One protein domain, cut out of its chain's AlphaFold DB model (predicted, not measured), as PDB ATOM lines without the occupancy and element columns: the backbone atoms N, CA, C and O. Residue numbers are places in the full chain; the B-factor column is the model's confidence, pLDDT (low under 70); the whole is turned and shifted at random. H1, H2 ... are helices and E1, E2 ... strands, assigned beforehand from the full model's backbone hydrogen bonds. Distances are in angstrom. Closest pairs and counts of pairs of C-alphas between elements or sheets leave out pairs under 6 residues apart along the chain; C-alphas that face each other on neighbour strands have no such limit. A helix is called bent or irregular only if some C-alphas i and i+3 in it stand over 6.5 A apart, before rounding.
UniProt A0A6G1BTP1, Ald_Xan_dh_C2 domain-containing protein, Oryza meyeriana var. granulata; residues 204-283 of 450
ATOM      1  N   ALA A 204     406.022 554.691 886.884       54.03
ATOM      2  CA  ALA A 204     406.088 553.255 887.154       54.03
ATOM      3  C   ALA A 204     406.533 552.975 888.599       54.03
ATOM      4  O   ALA A 204     407.346 553.710 889.159       54.03
ATOM      5  N   ARG A 205     406.020 551.889 889.192       63.00
ATOM      6  CA  ARG A 205     406.361 551.440 890.549       63.00
ATOM      7  C   ARG A 205     406.629 549.938 890.554       63.00
ATOM      8  O   ARG A 205     405.706 549.149 890.386       63.00
ATOM      9  N   VAL A 206     407.871 549.553 890.835       64.38
ATOM     10  CA  VAL A 206     408.249 548.151 891.053       64.38
ATOM     11  C   VAL A 206     407.811 547.729 892.459       64.38
ATOM     12  O   VAL A 206     408.303 548.258 893.464       64.38
ATOM     13  N   ILE A 207     406.854 546.802 892.536       70.19
ATOM     14  CA  ILE A 207     406.411 546.171 893.790       70.19
ATOM     15  C   ILE A 207     407.433 545.124 894.273       70.19
ATOM     16  O   ILE A 207     408.476 544.919 893.654       70.19
ATOM     17  N   GLN A 208     407.195 544.500 895.427       71.94
ATOM     18  CA  GLN A 208     408.025 543.376 895.870       71.94
ATOM     19  C   GLN A 208     407.801 542.171 894.946       71.94
ATOM     20  O   GLN A 208     406.666 541.888 894.585       71.94
ATOM     21  N   ALA A 209     408.871 541.459 894.587       67.69
ATOM     22  CA  ALA A 209     408.749 540.185 893.888       67.69
ATOM     23  C   ALA A 209     408.277 539.096 894.864       67.69
ATOM     24  O   ALA A 209     408.921 538.851 895.886       67.69
ATOM     25  N   ASP A 210     407.165 538.449 894.538       67.06
ATOM     26  CA  ASP A 210     406.521 537.409 895.336       67.06
ATOM     27  C   ASP A 210     406.010 536.277 894.429       67.06
ATOM     28  O   ASP A 210     405.745 536.490 893.248       67.06
ATOM     29  N   THR A 211     405.852 535.064 894.958       73.31
ATOM     30  CA  THR A 211     405.493 533.891 894.144       73.31
ATOM     31  C   THR A 211     404.034 533.853 893.677       73.31
ATOM     32  O   THR A 211     403.705 532.970 892.891       73.31
ATOM     33  N   LEU A 212     403.162 534.770 894.126       75.12
ATOM     34  CA  LEU A 212     401.787 534.881 893.620       75.12
ATOM     35  C   LEU A 212     401.769 535.700 892.328       75.12
ATOM     36  O   LEU A 212     401.219 535.251 891.326       75.12
ATOM     37  N   SER A 213     402.452 536.851 892.311       67.81
ATOM     38  CA  SER A 213     402.685 537.593 891.065       67.81
ATOM     39  C   SER A 213     403.628 536.840 890.117       67.81
ATOM     40  O   SER A 213     403.582 537.056 888.907       67.81
ATOM     41  N   MET A 214     404.534 536.006 890.653       69.75
ATOM     42  CA  MET A 214     405.697 535.486 889.925       69.75
ATOM     43  C   MET A 214     405.936 533.979 890.079       69.75
ATOM     44  O   MET A 214     406.809 533.545 890.835       69.75
ATOM     45  N   ILE A 215     405.232 533.179 889.278       75.94
ATOM     46  CA  ILE A 215     405.498 531.738 889.166       75.94
ATOM     47  C   ILE A 215     406.820 531.443 888.430       75.94
ATOM     48  O   ILE A 215     407.219 532.158 887.508       75.94
ATOM     49  N   GLN A 216     407.496 530.367 888.851       76.88
ATOM     50  CA  GLN A 216     408.673 529.773 888.191       76.88
ATOM     51  C   GLN A 216     409.831 530.747 887.862       76.88
ATOM     52  O   GLN A 216     410.560 530.556 886.891       76.88
ATOM     53  N   ARG A 217     410.063 531.771 888.697       65.81
ATOM     54  CA  ARG A 217     411.335 532.519 888.672       65.81
ATOM     55  C   ARG A 217     412.503 531.612 889.068       65.81
ATOM     56  O   ARG A 217     412.433 530.923 890.083       65.81
ATOM     57  N   GLY A 218     413.590 531.672 888.304       67.50
ATOM     58  CA  GLY A 218     414.878 531.074 888.641       67.50
ATOM     59  C   GLY A 218     415.714 531.936 889.594       67.50
ATOM     60  O   GLY A 218     415.309 533.015 890.032       67.50
ATOM     61  N   PHE A 219     416.908 531.437 889.917       71.50
ATOM     62  CA  PHE A 219     417.796 532.030 890.916       71.50
ATOM     63  C   PHE A 219     418.431 533.362 890.472       71.50
ATOM     64  O   PHE A 219     418.852 533.534 889.327       71.50
ATOM     65  N   THR A 220     418.569 534.301 891.413       77.31
ATOM     66  CA  THR A 220     419.131 535.645 891.177       77.31
ATOM     67  C   THR A 220     420.665 535.663 891.301       77.31
ATOM     68  O   THR A 220     421.236 536.288 892.195       77.31
ATOM     69  N   GLY A 221     421.352 534.952 890.398       73.75
ATOM     70  CA  GLY A 221     422.814 534.784 890.398       73.75
ATOM     71  C   GLY A 221     423.497 535.014 889.043       73.75
ATOM     72  O   GLY A 221     422.881 535.484 888.088       73.75
ATOM     73  N   GLY A 222     424.800 534.706 888.976       73.44
ATOM     74  CA  GLY A 222     425.604 534.704 887.739       73.44
ATOM     75  C   GLY A 222     425.757 536.060 887.034       73.44
ATOM     76  O   GLY A 222     426.077 536.105 885.852       73.44
ATOM     77  N   SER A 223     425.465 537.165 887.728       75.00
ATOM     78  CA  SER A 223     425.439 538.556 887.233       75.00
ATOM     79  C   SER A 223     424.532 538.886 886.036       75.00
ATOM     80  O   SER A 223     424.361 540.071 885.757       75.00
ATOM     81  N   THR A 224     423.895 537.910 885.389       74.19
ATOM     82  CA  THR A 224     423.015 538.111 884.223       74.19
ATOM     83  C   THR A 224     421.571 538.470 884.588       74.19
ATOM     84  O   THR A 224     420.835 538.961 883.738       74.19
ATOM     85  N   THR A 225     421.139 538.286 885.846       77.12
ATOM     86  CA  THR A 225     419.730 538.453 886.283       77.12
ATOM     87  C   THR A 225     419.100 539.795 885.887       77.12
ATOM     88  O   THR A 225     417.900 539.866 885.621       77.12
ATOM     89  N   SER A 226     419.886 540.875 885.859       75.62
ATOM     90  CA  SER A 226     419.412 542.190 885.418       75.62
ATOM     91  C   SER A 226     419.173 542.255 883.911       75.62
ATOM     92  O   SER A 226     418.199 542.875 883.503       75.62
ATOM     93  N   GLU A 227     420.010 541.604 883.097       77.25
ATOM     94  CA  GLU A 227     419.790 541.492 881.649       77.25
ATOM     95  C   GLU A 227     418.508 540.691 881.385       77.25
ATOM     96  O   GLU A 227     417.591 541.192 880.740       77.25
ATOM     97  N   THR A 228     418.402 539.490 881.969       77.25
ATOM     98  CA  THR A 228     417.269 538.580 881.723       77.25
ATOM     99  C   THR A 228     415.933 539.175 882.169       77.25
ATOM    100  O   THR A 228     414.925 539.033 881.478       77.25
ATOM    101  N   SER A 229     415.928 539.908 883.289       79.75
ATOM    102  CA  SER A 229     414.730 540.603 883.766       79.75
ATOM    103  C   SER A 229     414.366 541.801 882.885       79.75
ATOM    104  O   SER A 229     413.188 541.999 882.602       79.75
ATOM    105  N   CYS A 230     415.346 542.593 882.431       79.69
ATOM    106  CA  CYS A 230     415.072 543.770 881.601       79.69
ATOM    107  C   CYS A 230     414.574 543.395 880.197       79.69
ATOM    108  O   CYS A 230     413.728 544.106 879.667       79.69
ATOM    109  N   GLU A 231     415.018 542.276 879.619       79.25
ATOM    110  CA  GLU A 231     414.500 541.792 878.329       79.25
ATOM    111  C   GLU A 231     413.033 541.338 878.433       79.25
ATOM    112  O   GLU A 231     412.197 541.726 877.617       79.25
ATOM    113  N   ALA A 232     412.668 540.599 879.485       77.25
ATOM    114  CA  ALA A 232     411.267 540.250 879.743       77.25
ATOM    115  C   ALA A 232     410.394 541.502 880.001       77.25
ATOM    116  O   ALA A 232     409.258 541.591 879.524       77.25
ATOM    117  N   VAL A 233     410.935 542.519 880.683       78.00
ATOM    118  CA  VAL A 233     410.273 543.828 880.832       78.00
ATOM    119  C   VAL A 233     410.100 544.522 879.478       78.00
ATOM    120  O   VAL A 233     409.004 544.985 879.167       78.00
ATOM    121  N   GLN A 234     411.141 544.547 878.645       78.44
ATOM    122  CA  GLN A 234     411.120 545.153 877.313       78.44
ATOM    123  C   GLN A 234     410.076 544.489 876.405       78.44
ATOM    124  O   GLN A 234     409.325 545.201 875.737       78.44
ATOM    125  N   LYS A 235     409.942 543.156 876.448       79.50
ATOM    126  CA  LYS A 235     408.883 542.426 875.730       79.50
ATOM    127  C   LYS A 235     407.481 542.759 876.242       79.50
ATOM    128  O   LYS A 235     406.609 543.053 875.431       79.50
ATOM    129  N   SER A 236     407.279 542.808 877.562       76.81
ATOM    130  CA  SER A 236     405.987 543.211 878.152       76.81
ATOM    131  C   SER A 236     405.588 544.630 877.717       76.81
ATOM    132  O   SER A 236     404.455 544.881 877.306       76.81
ATOM    133  N   CYS A 237     406.541 545.566 877.756       77.19
ATOM    134  CA  CYS A 237     406.341 546.939 877.300       77.19
ATOM    135  C   CYS A 237     406.060 547.019 875.793       77.19
ATOM    136  O   CYS A 237     405.206 547.805 875.391       77.19
ATOM    137  N   ALA A 238     406.723 546.202 874.967       82.38
ATOM    138  CA  ALA A 238     406.473 546.148 873.529       82.38
ATOM    139  C   ALA A 238     405.030 545.712 873.222       82.38
ATOM    140  O   ALA A 238     404.327 546.451 872.535       82.38
ATOM    141  N   THR A 239     404.535 544.601 873.792       81.25
ATOM    142  CA  THR A 239     403.142 544.168 873.560       81.25
ATOM    143  C   THR A 239     402.130 545.227 874.005       81.25
ATOM    144  O   THR A 239     401.152 545.489 873.303       81.25
ATOM    145  N   LEU A 240     402.360 545.879 875.152       79.69
ATOM    146  CA  LEU A 240     401.492 546.960 875.629       79.69
ATOM    147  C   LEU A 240     401.520 548.184 874.701       79.69
ATOM    148  O   LEU A 240     400.478 548.797 874.474       79.69
ATOM    149  N   VAL A 241     402.673 548.525 874.116       83.12
ATOM    150  CA  VAL A 241     402.770 549.584 873.100       83.12
ATOM    151  C   VAL A 241     402.019 549.193 871.826       83.12
ATOM    152  O   VAL A 241     401.249 550.018 871.337       83.12
ATOM    153  N   GLU A 242     402.150 547.958 871.324       88.81
ATOM    154  CA  GLU A 242     401.368 547.477 870.171       88.81
ATOM    155  C   GLU A 242     399.856 547.592 870.421       88.81
ATOM    156  O   GLU A 242     399.142 548.172 869.601       88.81
ATOM    157  N   ARG A 243     399.370 547.148 871.590       84.50
ATOM    158  CA  ARG A 243     397.953 547.275 871.991       84.50
ATOM    159  C   ARG A 243     397.467 548.727 872.068       84.50
ATOM    160  O   ARG A 243     396.286 548.984 871.850       84.50
ATOM    161  N   LEU A 244     398.353 549.683 872.357       81.81
ATOM    162  CA  LEU A 244     398.026 551.112 872.441       81.81
ATOM    163  C   LEU A 244     398.199 551.873 871.112       81.81
ATOM    164  O   LEU A 244     397.644 552.968 870.977       81.81
ATOM    165  N   LYS A 245     398.910 551.325 870.109       86.69
ATOM    166  CA  LYS A 245     399.094 551.973 868.790       86.69
ATOM    167  C   LYS A 245     397.772 552.354 868.098       86.69
ATOM    168  O   LYS A 245     397.716 553.485 867.610       86.69
ATOM    169  N   PRO A 246     396.716 551.510 868.045       85.56
ATOM    170  CA  PRO A 246     395.457 551.872 867.386       85.56
ATOM    171  C   PRO A 246     394.804 553.120 867.988       85.56
ATOM    172  O   PRO A 246     394.317 553.974 867.255       85.56
ATOM    173  N   ILE A 247     394.868 553.266 869.315       80.88
ATOM    174  CA  ILE A 247     394.276 554.399 870.037       80.88
ATOM    175  C   ILE A 247     395.157 555.645 869.877       80.88
ATOM    176  O   ILE A 247     394.649 556.726 869.594       80.88
ATOM    177  N   LYS A 248     396.490 555.504 869.958       74.44
ATOM    178  CA  LYS A 248     397.427 556.619 869.720       74.44
ATOM    179  C   LYS A 248     397.315 557.182 868.292       74.44
ATOM    180  O   LYS A 248     397.528 558.374 868.096       74.44
ATOM    181  N   LYS A 249     396.939 556.366 867.297       64.12
ATOM    182  CA  LYS A 249     396.663 556.837 865.924       64.12
ATOM    183  C   LYS A 249     395.447 557.773 865.822       64.12
ATOM    184  O   LYS A 249     395.376 558.520 864.855       64.12
ATOM    185  N   ALA A 250     394.543 557.791 866.807       60.50
ATOM    186  CA  ALA A 250     393.430 558.744 866.863       60.50
ATOM    187  C   ALA A 250     393.829 560.139 867.401       60.50
ATOM    188  O   ALA A 250     393.007 561.053 867.389       60.50
ATOM    189  N   GLY A 251     395.074 560.327 867.860       57.53
ATOM    190  CA  GLY A 251     395.619 561.641 868.218       57.53
ATOM    191  C   GLY A 251     396.727 561.599 869.274       57.53
ATOM    192  O   GLY A 251     396.819 560.673 870.084       57.53
ATOM    193  N   THR A 252     397.556 562.647 869.308       66.62
ATOM    194  CA  THR A 252     398.639 562.822 870.295       66.62
ATOM    195  C   THR A 252     398.073 563.191 871.670       66.62
ATOM    196  O   THR A 252     398.078 564.345 872.094       66.62
ATOM    197  N   LEU A 253     397.530 562.190 872.361       72.12
ATOM    198  CA  LEU A 253     396.822 562.344 873.629       72.12
ATOM    199  C   LEU A 253     397.745 562.171 874.849       72.12
ATOM    200  O   LEU A 253     398.621 561.300 874.846       72.12
ATOM    201  N   PRO A 254     397.535 562.933 875.941       76.62
ATOM    202  CA  PRO A 254     398.297 562.757 877.169       76.62
ATOM    203  C   PRO A 254     398.029 561.380 877.796       76.62
ATOM    204  O   PRO A 254     396.900 560.895 877.828       76.62
ATOM    205  N   TRP A 255     399.070 560.768 878.372       74.50
ATOM    206  CA  TRP A 255     399.056 559.373 878.850       74.50
ATOM    207  C   TRP A 255     397.819 558.966 879.677       74.50
ATOM    208  O   TRP A 255     397.315 557.857 879.517       74.50
ATOM    209  N   LYS A 256     397.294 559.850 880.540       77.06
ATOM    210  CA  LYS A 256     396.105 559.541 881.355       77.06
ATOM    211  C   LYS A 256     394.832 559.354 880.512       77.06
ATOM    212  O   LYS A 256     394.061 558.451 880.816       77.06
ATOM    213  N   SER A 257     394.619 560.144 879.454       77.81
ATOM    214  CA  SER A 257     393.453 559.975 878.573       77.81
ATOM    215  C   SER A 257     393.644 558.836 877.571       77.81
ATOM    216  O   SER A 257     392.672 558.153 877.273       77.81
ATOM    217  N   LEU A 258     394.879 558.567 877.125       77.81
ATOM    218  CA  LEU A 258     395.201 557.382 876.318       77.81
ATOM    219  C   LEU A 258     394.821 556.083 877.054       77.81
ATOM    220  O   LEU A 258     394.148 555.225 876.491       77.81
ATOM    221  N   ILE A 259     395.195 555.961 878.335       81.31
ATOM    222  CA  ILE A 259     394.833 554.802 879.165       81.31
ATOM    223  C   ILE A 259     393.327 554.761 879.472       81.31
ATOM    224  O   ILE A 259     392.735 553.684 879.438       81.31
ATOM    225  N   ALA A 260     392.679 555.906 879.718       79.25
ATOM    226  CA  ALA A 260     391.227 555.946 879.911       79.25
ATOM    227  C   ALA A 260     390.466 555.467 878.660       79.25
ATOM    228  O   ALA A 260     389.551 554.656 878.769       79.25
ATOM    229  N   GLN A 261     390.883 555.896 877.464       80.50
ATOM    230  CA  GLN A 261     390.326 555.412 876.198       80.50
ATOM    231  C   GLN A 261     390.615 553.928 875.963       80.50
ATOM    232  O   GLN A 261     389.718 553.212 875.533       80.50
ATOM    233  N   ALA A 262     391.808 553.435 876.312       82.06
ATOM    234  CA  ALA A 262     392.115 552.004 876.262       82.06
ATOM    235  C   ALA A 262     391.197 551.176 877.171       82.06
ATOM    236  O   ALA A 262     390.721 550.120 876.759       82.06
ATOM    237  N   SER A 263     390.877 551.685 878.365       82.25
ATOM    238  CA  SER A 263     389.922 551.047 879.273       82.25
ATOM    239  C   SER A 263     388.482 551.086 878.749       82.25
ATOM    240  O   SER A 263     387.756 550.121 878.954       82.25
ATOM    241  N   MET A 264     388.058 552.164 878.075       86.62
ATOM    242  CA  MET A 264     386.730 552.242 877.438       86.62
ATOM    243  C   MET A 264     386.624 551.357 876.187       86.62
ATOM    244  O   MET A 264     385.551 550.848 875.888       86.62
ATOM    245  N   ALA A 265     387.736 551.145 875.479       86.88
ATOM    246  CA  ALA A 265     387.849 550.236 874.340       86.88
ATOM    247  C   ALA A 265     388.139 548.773 874.748       86.88
ATOM    248  O   ALA A 265     388.494 547.961 873.895       86.88
ATOM    249  N   SER A 266     388.021 548.434 876.041       87.12
ATOM    250  CA  SER A 266     388.249 547.090 876.600       87.12
ATOM    251  C   SER A 266     389.615 546.464 876.261       87.12
ATOM    252  O   SER A 266     389.751 545.243 876.188       87.12
ATOM    253  N   VAL A 267     390.652 547.284 876.064       82.56
ATOM    254  CA  VAL A 267     392.003 546.814 875.724       82.56
ATOM    255  C   VAL A 267     392.713 546.251 876.957       82.56
ATOM    256  O   VAL A 267     392.754 546.877 878.016       82.56
ATOM    257  N   GLN A 268     393.334 545.077 876.814       78.31
ATOM    258  CA  GLN A 268     394.050 544.406 877.900       78.31
ATOM    259  C   GLN A 268     395.360 545.129 878.277       78.31
ATOM    260  O   GLN A 268     396.404 544.943 877.644       78.31
ATOM    261  N   LEU A 269     395.301 545.915 879.357       78.06
ATOM    262  CA  LEU A 269     396.420 546.689 879.918       78.06
ATOM    263  C   LEU A 269     397.377 545.886 880.824       78.06
ATOM    264  O   LEU A 269     398.409 546.418 881.234       78.06
ATOM    265  N   THR A 270     397.063 544.624 881.127       78.75
ATOM    266  CA  THR A 270     397.942 543.705 881.872       78.75
ATOM    267  C   THR A 270     398.729 542.828 880.903       78.75
ATOM    268  O   THR A 270     398.140 542.252 879.984       78.75
ATOM    269  N   GLU A 271     400.036 542.680 881.125       79.56
ATOM    270  CA  GLU A 271     400.907 541.840 880.300       79.56
ATOM    271  C   GLU A 271     401.928 541.063 881.138       79.56
ATOM    272  O   GLU A 271     402.450 541.556 882.140       79.56
ATOM    273  N   HIS A 272     402.214 539.839 880.695       78.19
ATOM    274  CA  HIS A 272     403.181 538.934 881.301       78.19
ATOM    275  C   HIS A 272     404.077 538.377 880.195       78.19
ATOM    276  O   HIS A 272     403.589 537.665 879.320       78.19
ATOM    277  N   ALA A 273     405.376 538.672 880.236       74.00
ATOM    278  CA  ALA A 273     406.327 538.118 879.281       74.00
ATOM    279  C   ALA A 273     407.218 537.061 879.935       74.00
ATOM    280  O   ALA A 273     407.728 537.216 881.050       74.00
ATOM    281  N   TYR A 274     407.452 535.995 879.181       76.88
ATOM    282  CA  TYR A 274     408.455 534.991 879.485       76.88
ATOM    283  C   TYR A 274     409.605 535.103 878.476       76.88
ATOM    284  O   TYR A 274     409.383 535.366 877.291       76.88
ATOM    285  N   TRP A 275     410.842 534.925 878.944       75.75
ATOM    286  CA  TRP A 275     412.029 534.998 878.099       75.75
ATOM    287  C   TRP A 275     413.066 533.942 878.477       75.75
ATOM    288  O   TRP A 275     413.470 533.838 879.636       75.75
ATOM    289  N   THR A 276     413.531 533.205 877.468       78.50
ATOM    290  CA  THR A 276     414.682 532.302 877.558       78.50
ATOM    291  C   THR A 276     415.856 532.934 876.801       78.50
ATOM    292  O   THR A 276     415.673 533.288 875.634       78.50
ATOM    293  N   PRO A 277     417.054 533.058 877.404       74.00
ATOM    294  CA  PRO A 277     418.262 533.406 876.665       74.00
ATOM    295  C   PRO A 277     418.660 532.285 875.697       74.00
ATOM    296  O   PRO A 277     418.714 531.115 876.072       74.00
ATOM    297  N   ASP A 278     419.038 532.660 874.478       76.88
ATOM    298  CA  ASP A 278     419.890 531.836 873.613       76.88
ATOM    299  C   ASP A 278     421.215 531.511 874.353       76.88
ATOM    300  O   ASP A 278     421.776 532.403 874.995       76.88
ATOM    301  N   PRO A 279     421.763 530.282 874.279       70.94
ATOM    302  CA  PRO A 279     423.141 529.991 874.682       70.94
ATOM    303  C   PRO A 279     424.199 531.008 874.207       70.94
ATOM    304  O   PRO A 279     425.140 531.288 874.952       70.94
ATOM    305  N   THR A 280     424.057 531.638 873.029       72.00
ATOM    306  CA  THR A 280     424.986 532.715 872.615       72.00
ATOM    307  C   THR A 280     424.826 534.005 873.432       72.00
ATOM    308  O   THR A 280     425.781 534.768 873.579       72.00
ATOM    309  N   PHE A 281     423.664 534.226 874.058       70.38
ATOM    310  CA  PHE A 281     423.441 535.325 874.997       70.38
ATOM    311  C   PHE A 281     424.149 535.087 876.341       70.38
ATOM    312  O   PHE A 281     424.597 536.050 876.960       70.38
ATOM    313  N   THR A 282     424.299 533.854 876.831       63.44
ATOM    314  CA  THR A 282     424.902 533.637 878.166       63.44
ATOM    315  C   THR A 282     426.432 533.750 878.180       63.44
ATOM    316  O   THR A 282     427.002 534.056 879.225       63.44
ATOM    317  N   SER A 283     427.100 533.582 877.033       66.00
ATOM    318  CA  SER A 283     428.567 533.570 876.915       66.00
ATOM    319  C   SER A 283     429.137 534.882 876.352       66.00
ATOM    320  O   SER A 283     429.125 535.099 875.142       66.00
TER     321      SER A 283
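Overview. This is residues 204 to 283 of the 450 residues of the protein "Ald_Xan_dh_C2 domain-containing protein" of Oryza meyeriana var. granulata (UniProt A0A6G1BTP1). One long helix, H1, makes most of the length; the chain then turns through a short helix, H2, set crosswise at one end, and folds back along H1 as a single strand, E1, to a last turn of helix, H3, at the other end. A long unnamed stretch, residues 204 to 224, comes first and leads to the start of H1. The printed part has 80 residues, with three named helices and one named strand in the order H1, H2, E1, H3, and its class is mostly helix. The whole is loose, with a radius of gyration of the C-alphas of 16.0 A, and elongated, spanning 45 by 29 by 18 A.

Arrangement. Pass residues 204 to 224 and look at H1, residues 225 to 248, which has a kink of 32 degrees near residue 242 and is only just irregular: C-alphas 243 and 246 are 7.0 A apart. With its residues 244 to 248 alone H1 touches H2, residues 255 to 264; their closest C-alphas, Lys 248 and Leu 258, are 7.0 A apart. These helices run the same way at a steep tilt of 69.6 degrees, only just short of about perpendicular. Next find E1, residues 271 to 274, which pairs with no named strand; its Ala 273 and Ser 236 of H1 have the closest C-alphas of the two, 5.2 A apart. H3, residues 279 to 282, is apart from H1, H2 and E1. Every O i to N i+4 pair is within hydrogen-bond range in H2, and 18 of 20 are in H1; H3 is too short for such a pair.

Along the chain. Find C-alpha 225 at (419.730, 538.453, 886.283); from there H1 runs 33.2 A to C-alpha 248 at (397.427, 556.619, 869.720). H2 covers 14.3 A, E1 10.2 A, and H3 5.3 A, ending at C-alpha 282, (424.902, 533.637, 878.166).

Size, cuts and confidence. The C-alphas farthest apart, those of Met 264 and Ser 283, are 45.8 A apart. The printed part has no cut; the link from E1 to H3 is tight, and those from H1 to H2 and H2 to E1 are short. Mean pLDDT of the printed part is 75.5; look for values under 70 at 15 residues, among them 204 to 206 and 249 to 252.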